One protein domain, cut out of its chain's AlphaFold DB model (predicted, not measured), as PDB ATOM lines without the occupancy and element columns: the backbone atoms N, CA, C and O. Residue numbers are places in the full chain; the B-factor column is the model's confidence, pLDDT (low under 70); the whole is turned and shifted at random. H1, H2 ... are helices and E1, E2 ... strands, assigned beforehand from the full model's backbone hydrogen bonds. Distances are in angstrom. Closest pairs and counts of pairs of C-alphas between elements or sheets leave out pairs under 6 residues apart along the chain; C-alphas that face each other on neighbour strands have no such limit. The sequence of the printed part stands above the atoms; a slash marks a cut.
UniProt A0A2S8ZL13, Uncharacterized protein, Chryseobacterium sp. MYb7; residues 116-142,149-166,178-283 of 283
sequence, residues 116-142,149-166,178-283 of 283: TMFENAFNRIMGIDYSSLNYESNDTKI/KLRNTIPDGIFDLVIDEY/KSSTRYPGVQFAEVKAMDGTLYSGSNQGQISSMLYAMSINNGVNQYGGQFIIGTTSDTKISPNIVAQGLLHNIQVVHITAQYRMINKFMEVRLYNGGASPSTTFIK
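This is residues 116 to 142, 149 to 166 and 178 to 283 of the 283 residues of an uncharacterized protein of Chryseobacterium sp. MYb7 (UniProt A0A2S8ZL13). A six-stranded sheet, strongly twisted and curled like part of a barrel, wraps round helix H1; H2 and H4, side by side, pack on its other face, and the short H3 packs near E1 and E2. The printed part has 151 residues, with four named helices and six named strands in the order H1 E1 E2 H2 H3 E3 H4 E4 E5 E6, class mixed, helices and strands. The mixed sheet runs E1 E2 E3 E4 E5 E6. The whole is compact, with a radius of gyration of the C-alphas of 15.4 A and spans of 48 by 43 by 31 A.

Find C-alpha 116 at (-7.502, 27.611, -127.366); from there H1 runs 19.8 A to residue 129. E1 is residues 157 to 164, 22.7 A, and E2 residues 180 to 192, 32.1 A, bending by 57 degrees at residue 183. Next come H2, residues 204 to 215, 15.7 A; H3, residues 218 to 223; E3, residues 225 to 231, 19.6 A; and H4, residues 239 to 247, 12.5 A. E4, residues 250 to 262, starts at (7.178, 6.347, -133.837) and runs 37.1 A. E5 is residues 265 to 271, 19.2 A, and E6 residues 279 to 281, ending at (-13.284, 21.804, -117.276).

The sheet curls round H1; the C-alphas of Ile 125 and Thr 279, closest between H1 and E6, are 6.1 A apart. E1 and E2 are antiparallel, with N 159 and O 187 2.9 A apart, within hydrogen-bond range. E2 and E3 are parallel (N 190 to O 228, 2.8 A), as are E3 and E4 (N 229 to O 253, 2.8 A). E2, H2 H3, E3 and E3, H4, E4 are strand-helix-strand units, parallel neighbour strands with helices between, each with a right-handed crossover. E4, E5 and E6 form a meander, each strand the antiparallel neighbour of the one before, in two hairpins; N 258 and O 269 are 2.9 A apart, N 268 and O 280 2.7 A. With H1 on one face and H2 on the other, there are three layers. H2 is over E2 and E3 at a height over the sheet of 9.9 A. H2 and H4 lie on the same face and touch, closest at the C-alphas of Leu 211 and Gly 245, 6.2 A, at a shallow tilt of 21 degrees, the same way. H3 is on the sheet; its closest C-alpha pair with E2 is Gly 219 and Tyr 183, 6.0 A. In H1, H2, H3 and H4 every O i to N i+4 pair is within hydrogen-bond range.

The farthest C-alphas, of Gln 222 and Asn 263, are 48.2 A apart. Look for two cuts: C-alphas 142 and 149 are 12.4 A apart, and 166 and 178 10.2 A. The link from E2 to H2 is long. Confidence is under 70 at residues 139 to 142, 149 to 152, 165 to 166, 178 to 180, 195 to 205 and 274 to 276.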
ATOM      1  N   THR A 116      -8.317  27.243-128.535       89.81
ATOM      2  CA  THR A 116      -7.502  27.611-127.366       89.81
ATOM      3  C   THR A 116      -8.036  27.009-126.064       89.81
ATOM      4  O   THR A 116      -7.267  26.488-125.265       89.81
ATOM      5  N   MET A 117      -9.352  27.050-125.826       93.88
ATOM      6  CA  MET A 117      -9.930  26.472-124.604       93.88
ATOM      7  C   MET A 117      -9.761  24.946-124.553       93.88
ATOM      8  O   MET A 117      -9.528  24.387-123.480       93.88
ATOM      9  N   PHE A 118      -9.856  24.270-125.701       94.31
ATOM     10  CA  PHE A 118      -9.615  22.833-125.794       94.31
ATOM     11  C   PHE A 118      -8.134  22.482-125.628       94.31
ATOM     12  O   PHE A 118      -7.825  21.547-124.900       94.31
ATOM     13  N   GLU A 119      -7.223  23.239-126.242       91.88
ATOM     14  CA  GLU A 119      -5.770  23.081-126.084       91.88
ATOM     15  C   GLU A 119      -5.347  23.250-124.620       91.88
ATOM     16  O   GLU A 119      -4.675  22.379-124.070       91.88
ATOM     17  N   ASN A 120      -5.859  24.274-123.930       91.88
ATOM     18  CA  ASN A 120      -5.639  24.461-122.493       91.88
ATOM     19  C   ASN A 120      -6.118  23.256-121.667       91.88
ATOM     20  O   ASN A 120      -5.444  22.818-120.729       91.88
ATOM     21  N   ALA A 121      -7.297  22.719-121.992       94.19
ATOM     22  CA  ALA A 121      -7.835  21.549-121.308       94.19
ATOM     23  C   ALA A 121      -7.005  20.290-121.590       94.19
ATOM     24  O   ALA A 121      -6.692  19.546-120.660       94.19
ATOM     25  N   PHE A 122      -6.595  20.088-122.843       94.06
ATOM     26  CA  PHE A 122      -5.697  19.012-123.242       94.06
ATOM     27  C   PHE A 122      -4.378  19.086-122.472       94.06
ATOM     28  O   PHE A 122      -4.017  18.128-121.795       94.06
ATOM     29  N   ASN A 123      -3.707  20.240-122.495       92.50
ATOM     30  CA  ASN A 123      -2.426  20.451-121.825       92.50
ATOM     31  C   ASN A 123      -2.525  20.199-120.318       92.50
ATOM     32  O   ASN A 123      -1.609  19.635-119.720       92.50
ATOM     33  N   ARG A 124      -3.655  20.554-119.697       93.31
ATOM     34  CA  ARG A 124      -3.896  20.273-118.281       93.31
ATOM     35  C   ARG A 124      -4.077  18.784-117.986       93.31
ATOM     36  O   ARG A 124      -3.533  18.319-116.991       93.31
ATOM     37  N   ILE A 125      -4.827  18.056-118.813       93.75
ATOM     38  CA  ILE A 125      -5.002  16.602-118.662       93.75
ATOM     39  C   ILE A 125      -3.658  15.900-118.860       93.75
ATOM     40  O   ILE A 125      -3.223  15.154-117.986       93.75
ATOM     41  N   MET A 126      -2.955  16.219-119.948       92.06
ATOM     42  CA  MET A 126      -1.641  15.659-120.256       92.06
ATOM     43  C   MET A 126      -0.612  15.958-119.165       92.06
ATOM     44  O   MET A 126       0.136  15.071-118.769       92.06
ATOM     45  N   GLY A 127      -0.614  17.172-118.610       91.44
ATOM     46  CA  GLY A 127       0.263  17.540-117.499       91.44
ATOM     47  C   GLY A 127       0.027  16.726-116.224       91.44
ATOM     48  O   GLY A 127       0.952  16.580-115.431       91.44
ATOM     49  N   ILE A 128      -1.175  16.175-116.024       90.81
ATOM     50  CA  ILE A 128      -1.474  15.269-114.908       90.81
ATOM     51  C   ILE A 128      -1.085  13.835-115.289       90.81
ATOM     52  O   ILE A 128      -0.267  13.217-114.601       90.81
ATOM     53  N   ASP A 129      -1.623  13.340-116.406       90.06
ATOM     54  CA  ASP A 129      -1.495  11.943-116.842       90.06
ATOM     55  C   ASP A 129      -0.047  11.564-117.199       90.06
ATOM     56  O   ASP A 129       0.385  10.442-116.949       90.06
ATOM     57  N   TYR A 130       0.726  12.518-117.721       89.44
ATOM     58  CA  TYR A 130       2.121  12.348-118.145       89.44
ATOM     59  C   TYR A 130       3.096  13.119-117.237       89.44
ATOM     60  O   TYR A 130       4.240  13.384-117.615       89.44
ATOM     61  N   SER A 131       2.679  13.456-116.010       89.50
ATOM     62  CA  SER A 131       3.523  14.147-115.020       89.50
ATOM     63  C   SER A 131       4.823  13.393-114.705       89.50
ATOM     64  O   SER A 131       5.891  13.997-114.637       89.50
ATOM     65  N   SER A 132       4.772  12.061-114.589       86.31
ATOM     66  CA  SER A 132       5.949  11.201-114.356       86.31
ATOM     67  C   SER A 132       6.943  11.182-115.530       86.31
ATOM     68  O   SER A 132       8.117  10.814-115.375       86.31
ATOM     69  N   LEU A 133       6.486  11.616-116.705       88.75
ATOM     70  CA  LEU A 133       7.257  11.731-117.937       88.75
ATOM     71  C   LEU A 133       7.670  13.184-118.226       88.75
ATOM     72  O   LEU A 133       8.118  13.464-119.328       88.75
ATOM     73  N   ASN A 134       7.584  14.092-117.244       90.19
ATOM     74  CA  ASN A 134       7.961  15.505-117.382       90.19
ATOM     75  C   ASN A 134       7.267  16.199-118.567       90.19
ATOM     76  O   ASN A 134       7.918  16.855-119.380       90.19
ATOM     77  N   TYR A 135       5.947  16.036-118.682       90.88
ATOM     78  CA  TYR A 135       5.177  16.755-119.691       90.88
ATOM     79  C   TYR A 135       5.328  18.279-119.549       90.88
ATOM     80  O   TYR A 135       5.072  18.845-118.486       90.88
ATOM     81  N   GLU A 136       5.691  18.941-120.647       89.50
ATOM     82  CA  GLU A 136       5.800  20.394-120.778       89.50
ATOM     83  C   GLU A 136       4.931  20.856-121.956       89.50
ATOM     84  O   GLU A 136       5.112  20.383-123.082       89.50
ATOM     85  N   SER A 137       4.013  21.800-121.726       87.62
ATOM     86  CA  SER A 137       3.232  22.407-122.811       87.62
ATOM     87  C   SER A 137       4.011  23.509-123.535       87.62
ATOM     88  O   SER A 137       4.900  24.164-122.975       87.62
ATOM     89  N   ASN A 138       3.651  23.760-124.791       77.44
ATOM     90  CA  ASN A 138       4.145  24.882-125.594       77.44
ATOM     91  C   ASN A 138       3.762  26.259-124.993       77.44
ATOM     92  O   ASN A 138       4.509  27.227-125.169       77.44
ATOM     93  N   ASP A 139       2.647  26.328-124.253       63.34
ATOM     94  CA  ASP A 139       2.119  27.515-123.570       63.34
ATOM     95  C   ASP A 139       3.075  28.012-122.489       63.34
ATOM     96  O   ASP A 139       3.329  29.217-122.352       63.34
ATOM     97  N   THR A 140       3.691  27.073-121.763       55.31
ATOM     98  CA  THR A 140       4.880  27.343-120.960       55.31
ATOM     99  C   THR A 140       6.068  27.479-121.899       55.31
ATOM    100  O   THR A 140       6.920  26.602-121.936       55.31
ATOM    101  N   LYS A 141       6.084  28.562-122.701       52.34
ATOM    102  CA  LYS A 141       7.133  28.936-123.665       52.34
ATOM    103  C   LYS A 141       8.463  28.335-123.241       52.34
ATOM    104  O   LYS A 141       9.119  28.890-122.358       52.34
ATOM    105  N   ILE A 142       8.854  27.214-123.844       58.06
ATOM    106  CA  ILE A 142      10.066  26.532-123.402       58.06
ATOM    107  C   ILE A 142      11.241  27.340-123.947       58.06
ATOM    108  O   ILE A 142      11.696  27.161-125.083       58.06
ATOM    109  N   LYS A 149      14.182  26.622-134.703       63.66
ATOM    110  CA  LYS A 149      13.350  25.562-135.289       63.66
ATOM    111  C   LYS A 149      12.205  26.162-136.104       63.66
ATOM    112  O   LYS A 149      11.663  27.217-135.766       63.66
ATOM    113  N   LEU A 150      11.830  25.485-137.187       63.06
ATOM    114  CA  LEU A 150      10.677  25.873-137.993       63.06
ATOM    115  C   LEU A 150       9.394  25.721-137.162       63.06
ATOM    116  O   LEU A 150       9.234  24.740-136.437       63.06
ATOM    117  N   ARG A 151       8.450  26.664-137.291       63.94
ATOM    118  CA  ARG A 151       7.175  26.633-136.542       63.94
ATOM    119  C   ARG A 151       6.403  25.323-136.721       63.94
ATOM    120  O   ARG A 151       5.734  24.892-135.798       63.94
ATOM    121  N   ASN A 152       6.527  24.676-137.876       68.00
ATOM    122  CA  ASN A 152       5.849  23.417-138.185       68.00
ATOM    123  C   ASN A 152       6.481  22.174-137.523       68.00
ATOM    124  O   ASN A 152       6.015  21.067-137.765       68.00
ATOM    125  N   THR A 153       7.539  22.348-136.727       72.94
ATOM    126  CA  THR A 153       8.205  21.287-135.942       72.94
ATOM    127  C   THR A 153       8.025  21.456-134.436       72.94
ATOM    128  O   THR A 153       8.617  20.701-133.666       72.94
ATOM    129  N   ILE A 154       7.268  22.471-134.015       81.12
ATOM    130  CA  ILE A 154       6.989  22.754-132.610       81.12
ATOM    131  C   ILE A 154       5.648  22.089-132.280       81.12
ATOM    132  O   ILE A 154       4.646  22.525-132.847       81.12
ATOM    133  N   PRO A 155       5.636  21.042-131.439       86.50
ATOM    134  CA  PRO A 155       4.404  20.410-130.980       86.50
ATOM    135  C   PRO A 155       3.741  21.235-129.870       86.50
ATOM    136  O   PRO A 155       4.393  22.081-129.245       86.50
ATOM    137  N   ASP A 156       2.476  20.940-129.584       87.06
ATOM    138  CA  ASP A 156       1.729  21.573-128.490       87.06
ATOM    139  C   ASP A 156       2.184  21.119-127.093       87.06
ATOM    140  O   ASP A 156       2.066  21.853-126.112       87.06
ATOM    141  N   GLY A 157       2.807  19.947-127.005       90.25
ATOM    142  CA  GLY A 157       3.468  19.466-125.803       90.25
ATOM    143  C   GLY A 157       4.613  18.514-126.103       90.25
ATOM    144  O   GLY A 157       4.709  17.926-127.182       90.25
ATOM    145  N   ILE A 158       5.499  18.353-125.127       91.38
ATOM    146  CA  ILE A 158       6.585  17.377-125.168       91.38
ATOM    147  C   ILE A 158       6.725  16.664-123.837       91.38
ATOM    148  O   ILE A 158       6.367  17.200-122.795       91.38
ATOM    149  N   PHE A 159       7.279  15.462-123.878       91.12
ATOM    150  CA  PHE A 159       7.543  14.656-122.698       91.12
ATOM    151  C   PHE A 159       8.713  13.701-122.949       91.12
ATOM    152  O   PHE A 159       9.235  13.569-124.065       91.12
ATOM    153  N   ASP A 160       9.184  13.089-121.879       89.50
ATOM    154  CA  ASP A 160      10.375  12.262-121.879       89.50
ATOM    155  C   ASP A 160      10.067  10.833-122.316       89.50
ATOM    156  O   ASP A 160       9.046  10.248-121.954       89.50
ATOM    157  N   LEU A 161      11.020  10.233-123.022       86.69
ATOM    158  CA  LEU A 161      11.083   8.785-123.171       86.69
ATOM    159  C   LEU A 161      11.862   8.213-121.984       86.69
ATOM    160  O   LEU A 161      12.995   8.625-121.732       86.69
ATOM    161  N   VAL A 162      11.270   7.254-121.277       85.44
ATOM    162  CA  VAL A 162      11.907   6.536-120.167       85.44
ATOM    163  C   VAL A 162      12.058   5.076-120.569       85.44
ATOM    164  O   VAL A 162      11.072   4.415-120.884       85.44
ATOM    165  N   ILE A 163      13.297   4.593-120.586       82.94
ATOM    166  CA  ILE A 163      13.637   3.199-120.851       82.94
ATOM    167  C   ILE A 163      14.055   2.559-119.537       82.94
ATOM    168  O   ILE A 163      15.094   2.910-118.973       82.94
ATOM    169  N   ASP A 164      13.256   1.606-119.079       70.88
ATOM    170  CA  ASP A 164      13.631   0.737-117.975       70.88
ATOM    171  C   ASP A 164      14.503  -0.400-118.518       70.88
ATOM    172  O   ASP A 164      14.118  -1.125-119.438       70.88
ATOM    173  N   GLU A 165      15.702  -0.566-117.962       56.47
ATOM    174  CA  GLU A 165      16.571  -1.693-118.295       56.47
ATOM    175  C   GLU A 165      15.981  -2.992-117.719       56.47
ATOM    176  O   GLU A 165      16.317  -3.409-116.610       56.47
ATOM    177  N   TYR A 166      15.085  -3.662-118.452       53.22
ATOM    178  CA  TYR A 166      14.707  -5.036-118.115       53.22
ATOM    179  C   TYR A 166      14.533  -5.943-119.335       53.22
ATOM    180  O   TYR A 166      13.433  -6.166-119.827       53.22
ATOM    181  N   LYS A 178      16.775  -0.195-110.729       52.72
ATOM    182  CA  LYS A 178      17.911   0.646-110.290       52.72
ATOM    183  C   LYS A 178      18.512   1.558-111.376       52.72
ATOM    184  O   LYS A 178      19.377   2.362-111.041       52.72
ATOM    185  N   SER A 179      18.066   1.485-112.630       59.28
ATOM    186  CA  SER A 179      18.533   2.368-113.709       59.28
ATOM    187  C   SER A 179      17.482   2.499-114.812       59.28
ATOM    188  O   SER A 179      17.319   1.616-115.648       59.28
ATOM    189  N   SER A 180      16.760   3.619-114.819       69.88
ATOM    190  CA  SER A 180      15.975   4.054-115.977       69.88
ATOM    191  C   SER A 180      16.802   5.061-116.778       69.88
ATOM    192  O   SER A 180      17.245   6.067-116.210       69.88
ATOM    193  N   THR A 181      16.994   4.841-118.077       83.12
ATOM    194  CA  THR A 181      17.589   5.854-118.961       83.12
ATOM    195  C   THR A 181      16.486   6.765-119.482       83.12
ATOM    196  O   THR A 181      15.513   6.304-120.074       83.12
ATOM    197  N   ARG A 182      16.628   8.072-119.258       86.81
ATOM    198  CA  ARG A 182      15.642   9.084-119.647       86.81
ATOM    199  C   ARG A 182      16.181   9.935-120.790       86.81
ATOM    200  O   ARG A 182      17.281  10.473-120.692       86.81
ATOM    201  N   TYR A 183      15.388  10.088-121.843       87.75
ATOM    202  CA  TYR A 183      15.654  10.960-122.984       87.75
ATOM    203  C   TYR A 183      14.699  12.158-122.916       87.75
ATOM    204  O   TYR A 183      13.510  11.996-123.207       87.75
ATOM    205  N   PRO A 184      15.180  13.347-122.504       87.75
ATOM    206  CA  PRO A 184      14.285  14.451-122.189       87.75
ATOM    207  C   PRO A 184      13.621  15.096-123.410       87.75
ATOM    208  O   PRO A 184      14.312  15.469-124.360       87.75
ATOM    209  N   GLY A 185      12.302  15.303-123.356       85.69
ATOM    210  CA  GLY A 185      11.538  16.074-124.345       85.69
ATOM    211  C   GLY A 185      11.617  15.544-125.780       85.69
ATOM    212  O   GLY A 185      11.705  16.337-126.722       85.69
ATOM    213  N   VAL A 186      11.656  14.221-125.940       87.12
ATOM    214  CA  VAL A 186      11.806  13.554-127.246       87.12
ATOM    215  C   VAL A 186      10.498  12.961-127.770       87.12
ATOM    216  O   VAL A 186      10.424  12.605-128.943       87.12
ATOM    217  N   GLN A 187       9.476  12.865-126.915       91.56
ATOM    218  CA  GLN A 187       8.122  12.459-127.281       91.56
ATOM    219  C   GLN A 187       7.226  13.686-127.400       91.56
ATOM    220  O   GLN A 187       7.395  14.642-126.640       91.56
ATOM    221  N   PHE A 188       6.320  13.689-128.376       92.81
ATOM    222  CA  PHE A 188       5.534  14.870-128.740       92.81
ATOM    223  C   PHE A 188       4.038  14.637-128.510       92.81
ATOM    224  O   PHE A 188       3.542  13.511-128.599       92.81
ATOM    225  N   ALA A 189       3.317  15.725-128.259       91.94
ATOM    226  CA  ALA A 189       1.867  15.783-128.165       91.94
ATOM    227  C   ALA A 189       1.340  16.955-129.012       91.94
ATOM    228  O   ALA A 189       1.887  18.050-128.948       91.94
ATOM    229  N   GLU A 190       0.297  16.728-129.805       91.38
ATOM    230  CA  GLU A 190      -0.330  17.723-130.686       91.38
ATOM    231  C   GLU A 190      -1.848  17.737-130.478       91.38
ATOM    232  O   GLU A 190      -2.466  16.685-130.295       91.38
ATOM    233  N   VAL A 191      -2.467  18.913-130.571       89.19
ATOM    234  CA  VAL A 191      -3.900  19.119-130.353       89.19
ATOM    235  C   VAL A 191      -4.584  19.666-131.595       89.19
ATOM    236  O   VAL A 191      -4.342  20.789-132.025       89.19
ATOM    237  N   LYS A 192      -5.544  18.916-132.141       86.31
ATOM    238  CA  LYS A 192      -6.329  19.320-133.317       86.31
ATOM    239  C   LYS A 192      -7.834  19.274-133.043       86.31
ATOM    240  O   LYS A 192      -8.544  18.375-133.487       86.31
ATOM    241  N   ALA A 193      -8.333  20.274-132.316       78.88
ATOM    242  CA  ALA A 193      -9.750  20.379-131.938       78.88
ATOM    243  C   ALA A 193     -10.661  20.915-133.058       78.88
ATOM    244  O   ALA A 193     -11.824  20.536-133.172       78.88
ATOM    245  N   MET A 194     -10.149  21.858-133.855       79.62
ATOM    246  CA  MET A 194     -10.935  22.573-134.873       79.62
ATOM    247  C   MET A 194     -10.779  21.982-136.273       79.62
ATOM    248  O   MET A 194     -11.587  22.270-137.166       79.62
ATOM    249  N   ASP A 195      -9.790  21.115-136.461       64.75
ATOM    250  CA  ASP A 195      -9.580  20.425-137.723       64.75
ATOM    251  C   ASP A 195     -10.700  19.419-137.972       64.75
ATOM    252  O   ASP A 195     -11.332  18.906-137.053       64.75
ATOM    253  N   GLY A 196     -11.061  19.220-139.239       59.00
ATOM    254  CA  GLY A 196     -11.923  18.102-139.629       59.00
ATOM    255  C   GLY A 196     -11.142  16.793-139.549       59.00
ATOM    256  O   GLY A 196     -10.313  16.592-138.675       59.00
ATOM    257  N   THR A 197     -11.328  15.906-140.520       55.12
ATOM    258  CA  THR A 197     -10.394  14.784-140.678       55.12
ATOM    259  C   THR A 197      -8.983  15.305-140.978       55.12
ATOM    260  O   THR A 197      -8.795  16.151-141.857       55.12
ATOM    261  N   LEU A 198      -7.984  14.786-140.263       55.50
ATOM    262  CA  LEU A 198      -6.571  15.061-140.506       55.50
ATOM    263  C   LEU A 198      -6.127  14.277-141.750       55.50
ATOM    264  O   LEU A 198      -5.682  13.131-141.662       55.50
ATOM    265  N   TYR A 199      -6.314  14.884-142.925       48.38
ATOM    266  CA  TYR A 199      -5.916  14.329-144.221       48.38
ATOM    267  C   TYR A 199      -4.440  14.603-144.555       48.38
ATOM    268  O   TYR A 199      -3.816  15.530-144.034       48.38
ATOM    269  N   SER A 200      -3.918  13.841-145.523       41.75
ATOM    270  CA  SER A 200      -2.581  13.996-146.120       41.75
ATOM    271  C   SER A 200      -2.320  15.378-146.753       41.75
ATOM    272  O   SER A 200      -1.178  15.763-146.944       41.75
ATOM    273  N   GLY A 201      -3.351  16.162-147.081       43.12
ATOM    274  CA  GLY A 201      -3.174  17.434-147.797       43.12
ATOM    275  C   GLY A 201      -2.941  18.674-146.923       43.12
ATOM    276  O   GLY A 201      -2.144  19.530-147.290       43.12
ATOM    277  N   SER A 202      -3.638  18.807-145.788       51.62
ATOM    278  CA  SER A 202      -3.695  20.079-145.041       51.62
ATOM    279  C   SER A 202      -2.711  20.156-143.876       51.62
ATOM    280  O   SER A 202      -2.091  21.195-143.667       51.62
ATOM    281  N   ASN A 203      -2.531  19.046-143.152       55.72
ATOM    282  CA  ASN A 203      -1.767  19.013-141.898       55.72
ATOM    283  C   ASN A 203      -0.553  18.076-141.953       55.72
ATOM    284  O   ASN A 203       0.281  18.100-141.045       55.72
ATOM    285  N   GLN A 204      -0.406  17.292-143.032       60.88
ATOM    286  CA  GLN A 204       0.728  16.381-143.197       60.88
ATOM    287  C   GLN A 204       2.052  17.132-143.151       60.88
ATOM    288  O   GLN A 204       2.970  16.642-142.520       60.88
ATOM    289  N   GLY A 205       2.159  18.333-143.724       69.12
ATOM    290  CA  GLY A 205       3.408  19.101-143.673       69.12
ATOM    291  C   GLY A 205       3.895  19.371-142.245       69.12
ATOM    292  O   GLY A 205       5.091  19.278-141.983       69.12
ATOM    293  N   GLN A 206       2.985  19.648-141.308       78.19
ATOM    294  CA  GLN A 206       3.327  19.875-139.902       78.19
ATOM    295  C   GLN A 206       3.612  18.551-139.181       78.19
ATOM    296  O   GLN A 206       4.702  18.357-138.651       78.19
ATOM    297  N   ILE A 207       2.674  17.602-139.242       83.81
ATOM    298  CA  ILE A 207       2.772  16.289-138.581       83.81
ATOM    299  C   ILE A 207       3.991  15.501-139.084       83.81
ATOM    300  O   ILE A 207       4.756  14.971-138.286       83.81
ATOM    301  N   SER A 208       4.237  15.491-140.394       83.25
ATOM    302  CA  SER A 208       5.430  14.906-141.022       83.25
ATOM    303  C   SER A 208       6.711  15.542-140.509       83.25
ATOM    304  O   SER A 208       7.686  14.841-140.252       83.25
ATOM    305  N   SER A 209       6.740  16.872-140.398       84.06
ATOM    306  CA  SER A 209       7.937  17.581-139.937       84.06
ATOM    307  C   SER A 209       8.216  17.284-138.463       84.06
ATOM    308  O   SER A 209       9.373  17.114-138.090       84.06
ATOM    309  N   MET A 210       7.169  17.158-137.643       87.69
ATOM    310  CA  MET A 210       7.269  16.723-136.249       87.69
ATOM    311  C   MET A 210       7.775  15.282-136.123       87.69
ATOM    312  O   MET A 210       8.754  15.048-135.419       87.69
ATOM    313  N   LEU A 211       7.186  14.340-136.867       89.25
ATOM    314  CA  LEU A 211       7.630  12.943-136.907       89.25
ATOM    315  C   LEU A 211       9.100  12.827-137.321       89.25
ATOM    316  O   LEU A 211       9.883  12.138-136.670       89.25
ATOM    317  N   TYR A 212       9.505  13.556-138.361       88.94
ATOM    318  CA  TYR A 212      10.901  13.599-138.779       88.94
ATOM    319  C   TYR A 212      11.810  14.180-137.684       88.94
ATOM    320  O   TYR A 212      12.852  13.597-137.379       88.94
ATOM    321  N   ALA A 213      11.410  15.286-137.048       88.19
ATOM    322  CA  ALA A 213      12.176  15.915-135.972       88.19
ATOM    323  C   ALA A 213      12.348  15.008-134.741       88.19
ATOM    324  O   ALA A 213      13.394  15.058-134.094       88.19
ATOM    325  N   MET A 214      11.359  14.169-134.434       89.75
ATOM    326  CA  MET A 214      11.488  13.121-133.420       89.75
ATOM    327  C   MET A 214      12.449  12.017-133.881       89.75
ATOM    328  O   MET A 214      13.308  11.597-133.113       89.75
ATOM    329  N   SER A 215      12.351  11.578-135.142       89.12
ATOM    330  CA  SER A 215      13.099  10.428-135.682       89.12
ATOM    331  C   SER A 215      14.624  10.585-135.673       89.12
ATOM    332  O   SER A 215      15.351   9.592-135.622       89.12
ATOM    333  N   ILE A 216      15.113  11.829-135.707       88.88
ATOM    334  CA  ILE A 216      16.546  12.150-135.648       88.88
ATOM    335  C   ILE A 216      17.095  12.174-134.214       88.88
ATOM    336  O   ILE A 216      18.292  12.371-134.015       88.88
ATOM    337  N   ASN A 217      16.242  12.008-133.198       88.56
ATOM    338  CA  ASN A 217      16.681  11.860-131.818       88.56
ATOM    339  C   ASN A 217      17.161  10.424-131.565       88.56
ATOM    340  O   ASN A 217      16.431   9.480-131.841       88.56
ATOM    341  N   ASN A 218      18.345  10.255-130.971       85.75
ATOM    342  CA  ASN A 218      18.921   8.927-130.726       85.75
ATOM    343  C   ASN A 218      18.024   8.017-129.869       85.75
ATOM    344  O   ASN A 218      17.951   6.825-130.143       85.75
ATOM    345  N   GLY A 219      17.325   8.561-128.867       84.00
ATOM    346  CA  GLY A 219      16.414   7.781-128.025       84.00
ATOM    347  C   GLY A 219      15.233   7.233-128.824       84.00
ATOM    348  O   GLY A 219      14.968   6.037-128.795       84.00
ATOM    349  N   VAL A 220      14.581   8.095-129.609       86.31
ATOM    350  CA  VAL A 220      13.463   7.702-130.486       86.31
ATOM    351  C   VAL A 220      13.929   6.748-131.584       86.31
ATOM    352  O   VAL A 220      13.284   5.737-131.841       86.31
ATOM    353  N   ASN A 221      15.068   7.033-132.213       86.69
ATOM    354  CA  ASN A 221      15.623   6.197-133.270       86.69
ATOM    355  C   ASN A 221      15.910   4.771-132.770       86.69
ATOM    356  O   ASN A 221      15.563   3.801-133.441       86.69
ATOM    357  N   GLN A 222      16.486   4.650-131.570       86.38
ATOM    358  CA  GLN A 222      16.937   3.381-131.008       86.38
ATOM    359  C   GLN A 222      15.828   2.579-130.314       86.38
ATOM    360  O   GLN A 222      15.796   1.358-130.445       86.38
ATOM    361  N   TYR A 223      14.934   3.237-129.573       86.56
ATOM    362  CA  TYR A 223      13.958   2.564-128.702       86.56
ATOM    363  C   TYR A 223      12.500   2.814-129.090       86.56
ATOM    364  O   TYR A 223      11.594   2.225-128.507       86.56
ATOM    365  N   GLY A 224      12.278   3.665-130.084       88.06
ATOM    366  CA  GLY A 224      10.964   4.102-130.512       88.06
ATOM    367  C   GLY A 224      10.479   5.345-129.773       88.06
ATOM    368  O   GLY A 224      10.968   5.712-128.703       88.06
ATOM    369  N   GLY A 225       9.517   6.032-130.380       88.44
ATOM    370  CA  GLY A 225       8.884   7.222-129.816       88.44
ATOM    371  C   GLY A 225       7.368   7.115-129.801       88.44
ATOM    372  O   GLY A 225       6.784   6.280-130.488       88.44
ATOM    373  N   GLN A 226       6.726   8.008-129.057       92.56
ATOM    374  CA  GLN A 226       5.281   8.181-129.090       92.56
ATOM    375  C   GLN A 226       4.949   9.592-129.558       92.56
ATOM    376  O   GLN A 226       5.544  10.569-129.096       92.56
ATOM    377  N   PHE A 227       4.000   9.684-130.483       92.94
ATOM    378  CA  PHE A 227       3.404  10.940-130.900       92.94
ATOM    379  C   PHE A 227       1.907  10.912-130.606       92.94
ATOM    380  O   PHE A 227       1.147  10.209-131.274       92.94
ATOM    381  N   ILE A 228       1.491  11.657-129.588       93.50
ATOM    382  CA  ILE A 228       0.094  11.739-129.164       93.50
ATOM    383  C   ILE A 228      -0.610  12.830-129.963       93.50
ATOM    384  O   ILE A 228      -0.121  13.950-130.052       93.50
ATOM    385  N   ILE A 229      -1.779  12.517-130.516       92.19
ATOM    386  CA  ILE A 229      -2.632  13.483-131.204       92.19
ATOM    387  C   ILE A 229      -3.997  13.495-130.514       92.19
ATOM    388  O   ILE A 229      -4.742  12.514-130.580       92.19
ATOM    389  N   GLY A 230      -4.308  14.606-129.846       92.44
ATOM    390  CA  GLY A 230      -5.584  14.858-129.184       92.44
ATOM    391  C   GLY A 230      -6.573  15.572-130.086       92.44
ATOM    392  O   GLY A 230      -6.262  16.624-130.645       92.44
ATOM    393  N   THR A 231      -7.786  15.038-130.214       92.62
ATOM    394  CA  THR A 231      -8.817  15.625-131.082       92.62
ATOM    395  C   THR A 231     -10.204  15.569-130.450       92.62
ATOM    396  O   THR A 231     -10.431  14.864-129.465       92.62
ATOM    397  N   THR A 232     -11.170  16.268-131.045       92.38
ATOM    398  CA  THR A 232     -12.593  15.960-130.837       92.38
ATOM    399  C   THR A 232     -12.924  14.571-131.397       92.38
ATOM    400  O   THR A 232     -12.165  14.018-132.201       92.38
ATOM    401  N   SER A 233     -14.035  13.982-130.963       90.44
ATOM    402  CA  SER A 233     -14.430  12.608-131.322       90.44
ATOM    403  C   SER A 233     -14.788  12.424-132.802       90.44
ATOM    404  O   SER A 233     -14.666  11.330-133.347       90.44
ATOM    405  N   ASP A 234     -15.194  13.496-133.482       86.81
ATOM    406  CA  ASP A 234     -15.550  13.515-134.903       86.81
ATOM    407  C   ASP A 234     -14.341  13.683-135.843       86.81
ATOM    408  O   ASP A 234     -14.482  13.637-137.071       86.81
ATOM    409  N   THR A 235     -13.139  13.832-135.285       85.56
ATOM    410  CA  THR A 235     -11.893  13.941-136.044       85.56
ATOM    411  C   THR A 235     -11.250  12.575-136.233       85.56
ATOM    412  O   THR A 235     -11.023  11.829-135.287       85.56
ATOM    413  N   LYS A 236     -10.898  12.261-137.482       82.75
ATOM    414  CA  LYS A 236     -10.185  11.032-137.852       82.75
ATOM    415  C   LYS A 236      -8.729  11.334-138.191       82.75
ATOM    416  O   LYS A 236      -8.451  12.344-138.840       82.75
ATOM    417  N   ILE A 237      -7.821  10.430-137.823       80.44
ATOM    418  CA  ILE A 237      -6.422  10.453-138.268       80.44
ATOM    419  C   ILE A 237      -6.284   9.600-139.529       80.44
ATOM    420  O   ILE A 237      -6.697   8.442-139.553       80.44
ATOM    421  N   SER A 238      -5.709  10.171-140.592       81.31
ATOM    422  CA  SER A 238      -5.442   9.425-141.822       81.31
ATOM    423  C   SER A 238      -4.487   8.246-141.569       81.31
ATOM    424  O   SER A 238      -3.448   8.444-140.929       81.31
ATOM    425  N   PRO A 239      -4.742   7.056-142.151       83.44
ATOM    426  CA  PRO A 239      -3.811   5.926-142.098       83.44
ATOM    427  C   PRO A 239      -2.391   6.275-142.562       83.44
ATOM    428  O   PRO A 239      -1.428   5.703-142.062       83.44
ATOM    429  N   ASN A 240      -2.237   7.255-143.460       81.94
ATOM    430  CA  ASN A 240      -0.924   7.692-143.941       81.94
ATOM    431  C   ASN A 240      -0.079   8.353-142.844       81.94
ATOM    432  O   ASN A 240       1.137   8.205-142.857       81.94
ATOM    433  N   ILE A 241      -0.697   9.059-141.889       83.31
ATOM    434  CA  ILE A 241       0.017   9.649-140.746       83.31
ATOM    435  C   ILE A 241       0.549   8.536-139.839       83.31
ATOM    436  O   ILE A 241       1.701   8.578-139.415       83.31
ATOM    437  N   VAL A 242      -0.273   7.514-139.593       85.81
ATOM    438  CA  VAL A 242       0.116   6.347-138.792       85.81
ATOM    439  C   VAL A 242       1.243   5.576-139.483       85.81
ATOM    440  O   VAL A 242       2.263   5.295-138.861       85.81
ATOM    441  N   ALA A 243       1.103   5.304-140.785       85.38
ATOM    442  CA  ALA A 243       2.139   4.651-141.585       85.38
ATOM    443  C   ALA A 243       3.450   5.449-141.585       85.38
ATOM    444  O   ALA A 243       4.527   4.874-141.454       85.38
ATOM    445  N   GLN A 244       3.365   6.777-141.672       85.94
ATOM    446  CA  GLN A 244       4.534   7.640-141.602       85.94
ATOM    447  C   GLN A 244       5.225   7.583-140.234       85.94
ATOM    448  O   GLN A 244       6.451   7.551-140.184       85.94
ATOM    449  N   GLY A 245       4.471   7.538-139.133       87.31
ATOM    450  CA  GLY A 245       5.050   7.326-137.805       87.31
ATOM    451  C   GLY A 245       5.830   6.015-137.729       87.31
ATOM    452  O   GLY A 245       6.987   6.009-137.311       87.31
ATOM    453  N   LEU A 246       5.247   4.924-138.236       87.56
ATOM    454  CA  LEU A 246       5.891   3.606-138.255       87.56
ATOM    455  C   LEU A 246       7.210   3.599-139.043       87.56
ATOM    456  O   LEU A 246       8.174   2.987-138.590       87.56
ATOM    457  N   LEU A 247       7.294   4.325-140.167       88.56
ATOM    458  CA  LEU A 247       8.548   4.488-140.925       88.56
ATOM    459  C   LEU A 247       9.671   5.144-140.105       88.56
ATOM    460  O   LEU A 247      10.846   4.961-140.414       88.56
ATOM    461  N   HIS A 248       9.316   5.899-139.068       87.56
ATOM    462  CA  HIS A 248      10.237   6.616-138.195       87.56
ATOM    463  C   HIS A 248      10.407   5.965-136.815       87.56
ATOM    464  O   HIS A 248      10.971   6.599-135.926       87.56
ATOM    465  N   ASN A 249       9.942   4.721-136.627       88.06
ATOM    466  CA  ASN A 249       9.906   4.045-135.324       88.06
ATOM    467  C   ASN A 249       9.085   4.828-134.271       88.06
ATOM    468  O   ASN A 249       9.405   4.850-133.087       88.06
ATOM    469  N   ILE A 250       8.031   5.525-134.702       89.62
ATOM    470  CA  ILE A 250       7.178   6.347-133.837       89.62
ATOM    471  C   ILE A 250       5.752   5.805-133.855       89.62
ATOM    472  O   ILE A 250       5.099   5.727-134.897       89.62
ATOM    473  N   GLN A 251       5.232   5.485-132.677       92.12
ATOM    474  CA  GLN A 251       3.834   5.143-132.491       92.12
ATOM    475  C   GLN A 251       2.985   6.416-132.479       92.12
ATOM    476  O   GLN A 251       3.088   7.233-131.564       92.12
ATOM    477  N   VAL A 252       2.108   6.570-133.470       89.31
ATOM    478  CA  VAL A 252       1.080   7.616-133.449       89.31
ATOM    479  C   VAL A 252      -0.099   7.129-132.612       89.31
ATOM    480  O   VAL A 252      -0.737   6.136-132.957       89.31
ATOM    481  N   VAL A 253      -0.390   7.833-131.521       90.38
ATOM    482  CA  VAL A 253      -1.488   7.523-130.601       90.38
ATOM    483  C   VAL A 253      -2.581   8.567-130.770       90.38
ATOM    484  O   VAL A 253      -2.379   9.746-130.493       90.38
ATOM    485  N   HIS A 254      -3.754   8.129-131.221       91.06
ATOM    486  CA  HIS A 254      -4.935   8.981-131.310       91.06
ATOM    487  C   HIS A 254      -5.705   8.929-129.995       91.06
ATOM    488  O   HIS A 254      -6.093   7.845-129.559       91.06
ATOM    489  N   ILE A 255      -5.933  10.087-129.377       92.19
ATOM    490  CA  ILE A 255      -6.805  10.210-128.208       92.19
ATOM    491  C   ILE A 255      -7.959  11.166-128.528       92.19
ATOM    492  O   ILE A 255      -7.753  12.267-129.043       92.19
ATOM    493  N   THR A 256      -9.187  10.734-128.253       92.88
ATOM    494  CA  THR A 256     -10.410  11.487-128.565       92.88
ATOM    495  C   THR A 256     -11.037  12.047-127.303       92.88
ATOM    496  O   THR A 256     -11.073  11.377-126.269       92.88
ATOM    497  N   ALA A 257     -11.562  13.264-127.379       93.81
ATOM    498  CA  ALA A 257     -12.219  13.887-126.246       93.81
ATOM    499  C   ALA A 257     -13.637  13.358-126.013       93.81
ATOM    500  O   ALA A 257     -14.429  13.180-126.940       93.81
ATOM    501  N   GLN A 258     -13.966  13.203-124.737       94.38
ATOM    502  CA  GLN A 258     -15.317  12.990-124.236       94.38
ATOM    503  C   GLN A 258     -15.661  14.102-123.252       94.38
ATOM    504  O   GLN A 258     -14.766  14.712-122.661       94.38
ATOM    505  N   TYR A 259     -16.949  14.367-123.067       94.75
ATOM    506  CA  TYR A 259     -17.433  15.395-122.163       94.75
ATOM    507  C   TYR A 259     -18.607  14.923-121.316       94.75
ATOM    508  O   TYR A 259     -19.261  13.927-121.608       94.75
ATOM    509  N   ARG A 260     -18.880  15.693-120.269       93.06
ATOM    510  CA  ARG A 260     -20.151  15.692-119.554       93.06
ATOM    511  C   ARG A 260     -20.424  17.078-118.994       93.06
ATOM    512  O   ARG A 260     -19.505  17.873-118.789       93.06
ATOM    513  N   MET A 261     -21.687  17.377-118.731       91.81
ATOM    514  CA  MET A 261     -22.078  18.653-118.136       91.81
ATOM    515  C   MET A 261     -22.229  18.504-116.620       91.81
ATOM    516  O   MET A 261     -23.057  17.729-116.153       91.81
ATOM    517  N   ILE A 262     -21.474  19.285-115.843       87.56
ATOM    518  CA  ILE A 262     -21.609  19.376-114.382       87.56
ATOM    519  C   ILE A 262     -21.894  20.823-114.014       87.56
ATOM    520  O   ILE A 262     -21.075  21.705-114.264       87.56
ATOM    521  N   ASN A 263     -23.047  21.086-113.395       88.31
ATOM    522  CA  ASN A 263     -23.435  22.431-112.950       88.31
ATOM    523  C   ASN A 263     -23.273  23.500-114.053       88.31
ATOM    524  O   ASN A 263     -22.806  24.604-113.785       88.31
ATOM    525  N   LYS A 264     -23.661  23.163-115.295       85.31
ATOM    526  CA  LYS A 264     -23.525  23.986-116.521       85.31
ATOM    527  C   LYS A 264     -22.098  24.177-117.049       85.31
ATOM    528  O   LYS A 264     -21.929  24.833-118.073       85.31
ATOM    529  N   PHE A 265     -21.091  23.586-116.417       89.56
ATOM    530  CA  PHE A 265     -19.725  23.565-116.926       89.56
ATOM    531  C   PHE A 265     -19.459  22.264-117.677       89.56
ATOM    532  O   PHE A 265     -19.854  21.189-117.229       89.56
ATOM    533  N   MET A 266     -18.781  22.372-118.815       94.56
ATOM    534  CA  MET A 266     -18.339  21.215-119.586       94.56
ATOM    535  C   MET A 266     -17.064  20.657-118.958       94.56
ATOM    536  O   MET A 266     -16.009  21.291-119.025       94.56
ATOM    537  N   GLU A 267     -17.172  19.490-118.333       95.31
ATOM    538  CA  GLU A 267     -16.023  18.676-117.953       95.31
ATOM    539  C   GLU A 267     -15.624  17.804-119.141       95.31
ATOM    540  O   GLU A 267     -16.487  17.259-119.826       95.31
ATOM    541  N   VAL A 268     -14.327  17.675-119.388       95.56
ATOM    542  CA  VAL A 268     -13.746  16.920-120.493       95.56
ATOM    543  C   VAL A 268     -12.692  15.945-119.998       95.56
ATOM    544  O   VAL A 268     -12.024  16.181-118.988       95.56
ATOM    545  N   ARG A 269     -12.536  14.860-120.755       94.00
ATOM    546  CA  ARG A 269     -11.476  13.861-120.606       94.00
ATOM    547  C   ARG A 269     -10.962  13.434-121.976       94.00
ATOM    548  O   ARG A 269     -11.683  13.567-122.965       94.00
ATOM    549  N   LEU A 270      -9.751  12.888-122.033       92.62
ATOM    550  CA  LEU A 270      -9.169  12.323-123.253       92.62
ATOM    551  C   LEU A 270      -9.151  10.800-123.147       92.62
ATOM    552  O   LEU A 270      -8.664  10.257-122.161       92.62
ATOM    553  N   TYR A 271      -9.699  10.110-124.142       87.00
ATOM    554  CA  TYR A 271      -9.913   8.669-124.099       87.00
ATOM    555  C   TYR A 271      -9.329   7.973-125.330       87.00
ATOM    556  O   TYR A 271      -9.426   8.474-126.449       87.00
ATOM    557  N   ASN A 272      -8.730   6.802-125.115       81.56
ATOM    558  CA  ASN A 272      -8.145   5.957-126.160       81.56
ATOM    559  C   ASN A 272      -8.364   4.452-125.921       81.56
ATOM    560  O   ASN A 272      -7.627   3.629-126.460       81.56
ATOM    561  N   GLY A 273      -9.339   4.082-125.083       70.94
ATOM    562  CA  GLY A 273      -9.564   2.687-124.682       70.94
ATOM    563  C   GLY A 273      -8.881   2.265-123.372       70.94
ATOM    564  O   GLY A 273      -9.119   1.149-122.917       70.94
ATOM    565  N   GLY A 274      -8.044   3.122-122.771       62.50
ATOM    566  CA  GLY A 274      -7.274   2.842-121.549       62.50
ATOM    567  C   GLY A 274      -7.963   3.175-120.213       62.50
ATOM    568  O   GLY A 274      -9.157   3.471-120.157       62.50
ATOM    569  N   ALA A 275      -7.182   3.099-119.124       58.94
ATOM    570  CA  ALA A 275      -7.609   3.359-117.742       58.94
ATOM    571  C   ALA A 275      -8.180   4.777-117.536       58.94
ATOM    572  O   ALA A 275      -7.907   5.667-118.334       58.94
ATOM    573  N   SER A 276      -8.957   4.969-116.458       66.56
ATOM    574  CA  SER A 276      -9.666   6.212-116.106       66.56
ATOM    575  C   SER A 276      -8.787   7.465-116.253       66.56
ATOM    576  O   SER A 276      -7.970   7.719-115.366       66.56
ATOM    577  N   PRO A 277      -8.947   8.245-117.336       80.44
ATOM    578  CA  PRO A 277      -8.088   9.392-117.604       80.44
ATOM    579  C   PRO A 277      -8.418  10.551-116.662       80.44
ATOM    580  O   PRO A 277      -9.551  10.657-116.168       80.44
ATOM    581  N   SER A 278      -7.451  11.446-116.450       91.38
ATOM    582  CA  SER A 278      -7.709  12.698-115.740       91.38
ATOM    583  C   SER A 278      -8.736  13.556-116.478       91.38
ATOM    584  O   SER A 278      -8.937  13.454-117.693       91.38
ATOM    585  N   THR A 279      -9.394  14.436-115.729       93.75
ATOM    586  CA  THR A 279     -10.446  15.311-116.246       93.75
ATOM    587  C   THR A 279     -10.145  16.772-115.936       93.75
ATOM    588  O   THR A 279      -9.411  17.115-115.006       93.75
ATOM    589  N   THR A 280     -10.718  17.674-116.727       95.50
ATOM    590  CA  THR A 280     -10.718  19.112-116.436       95.50
ATOM    591  C   THR A 280     -11.950  19.768-117.039       95.50
ATOM    592  O   THR A 280     -12.633  19.188-117.868       95.50
ATOM    593  N   PHE A 281     -12.229  21.007-116.660       95.00
ATOM    594  CA  PHE A 281     -13.284  21.804-117.276       95.00
ATOM    595  C   PHE A 281     -12.757  22.653-118.432       95.00
ATOM    596  O   PHE A 281     -11.659  23.207-118.331       95.00
ATOM    597  N   ILE A 282     -13.580  22.815-119.469       92.44
ATOM    598  CA  ILE A 282     -13.392  23.815-120.528       92.44
ATOM    599  C   ILE A 282     -13.772  25.186-119.948       92.44
ATOM    600  O   ILE A 282     -14.931  25.407-119.569       92.44
ATOM    601  N   LYS A 283     -12.785  26.084-119.847       86.44
ATOM    602  CA  LYS A 283     -12.879  27.417-119.231       86.44
ATOM    603  C   LYS A 283     -12.184  28.481-120.067       86.44
ATOM    604  O   LYS A 283     -11.239  28.118-120.799       86.44
TER     605      LYS A 283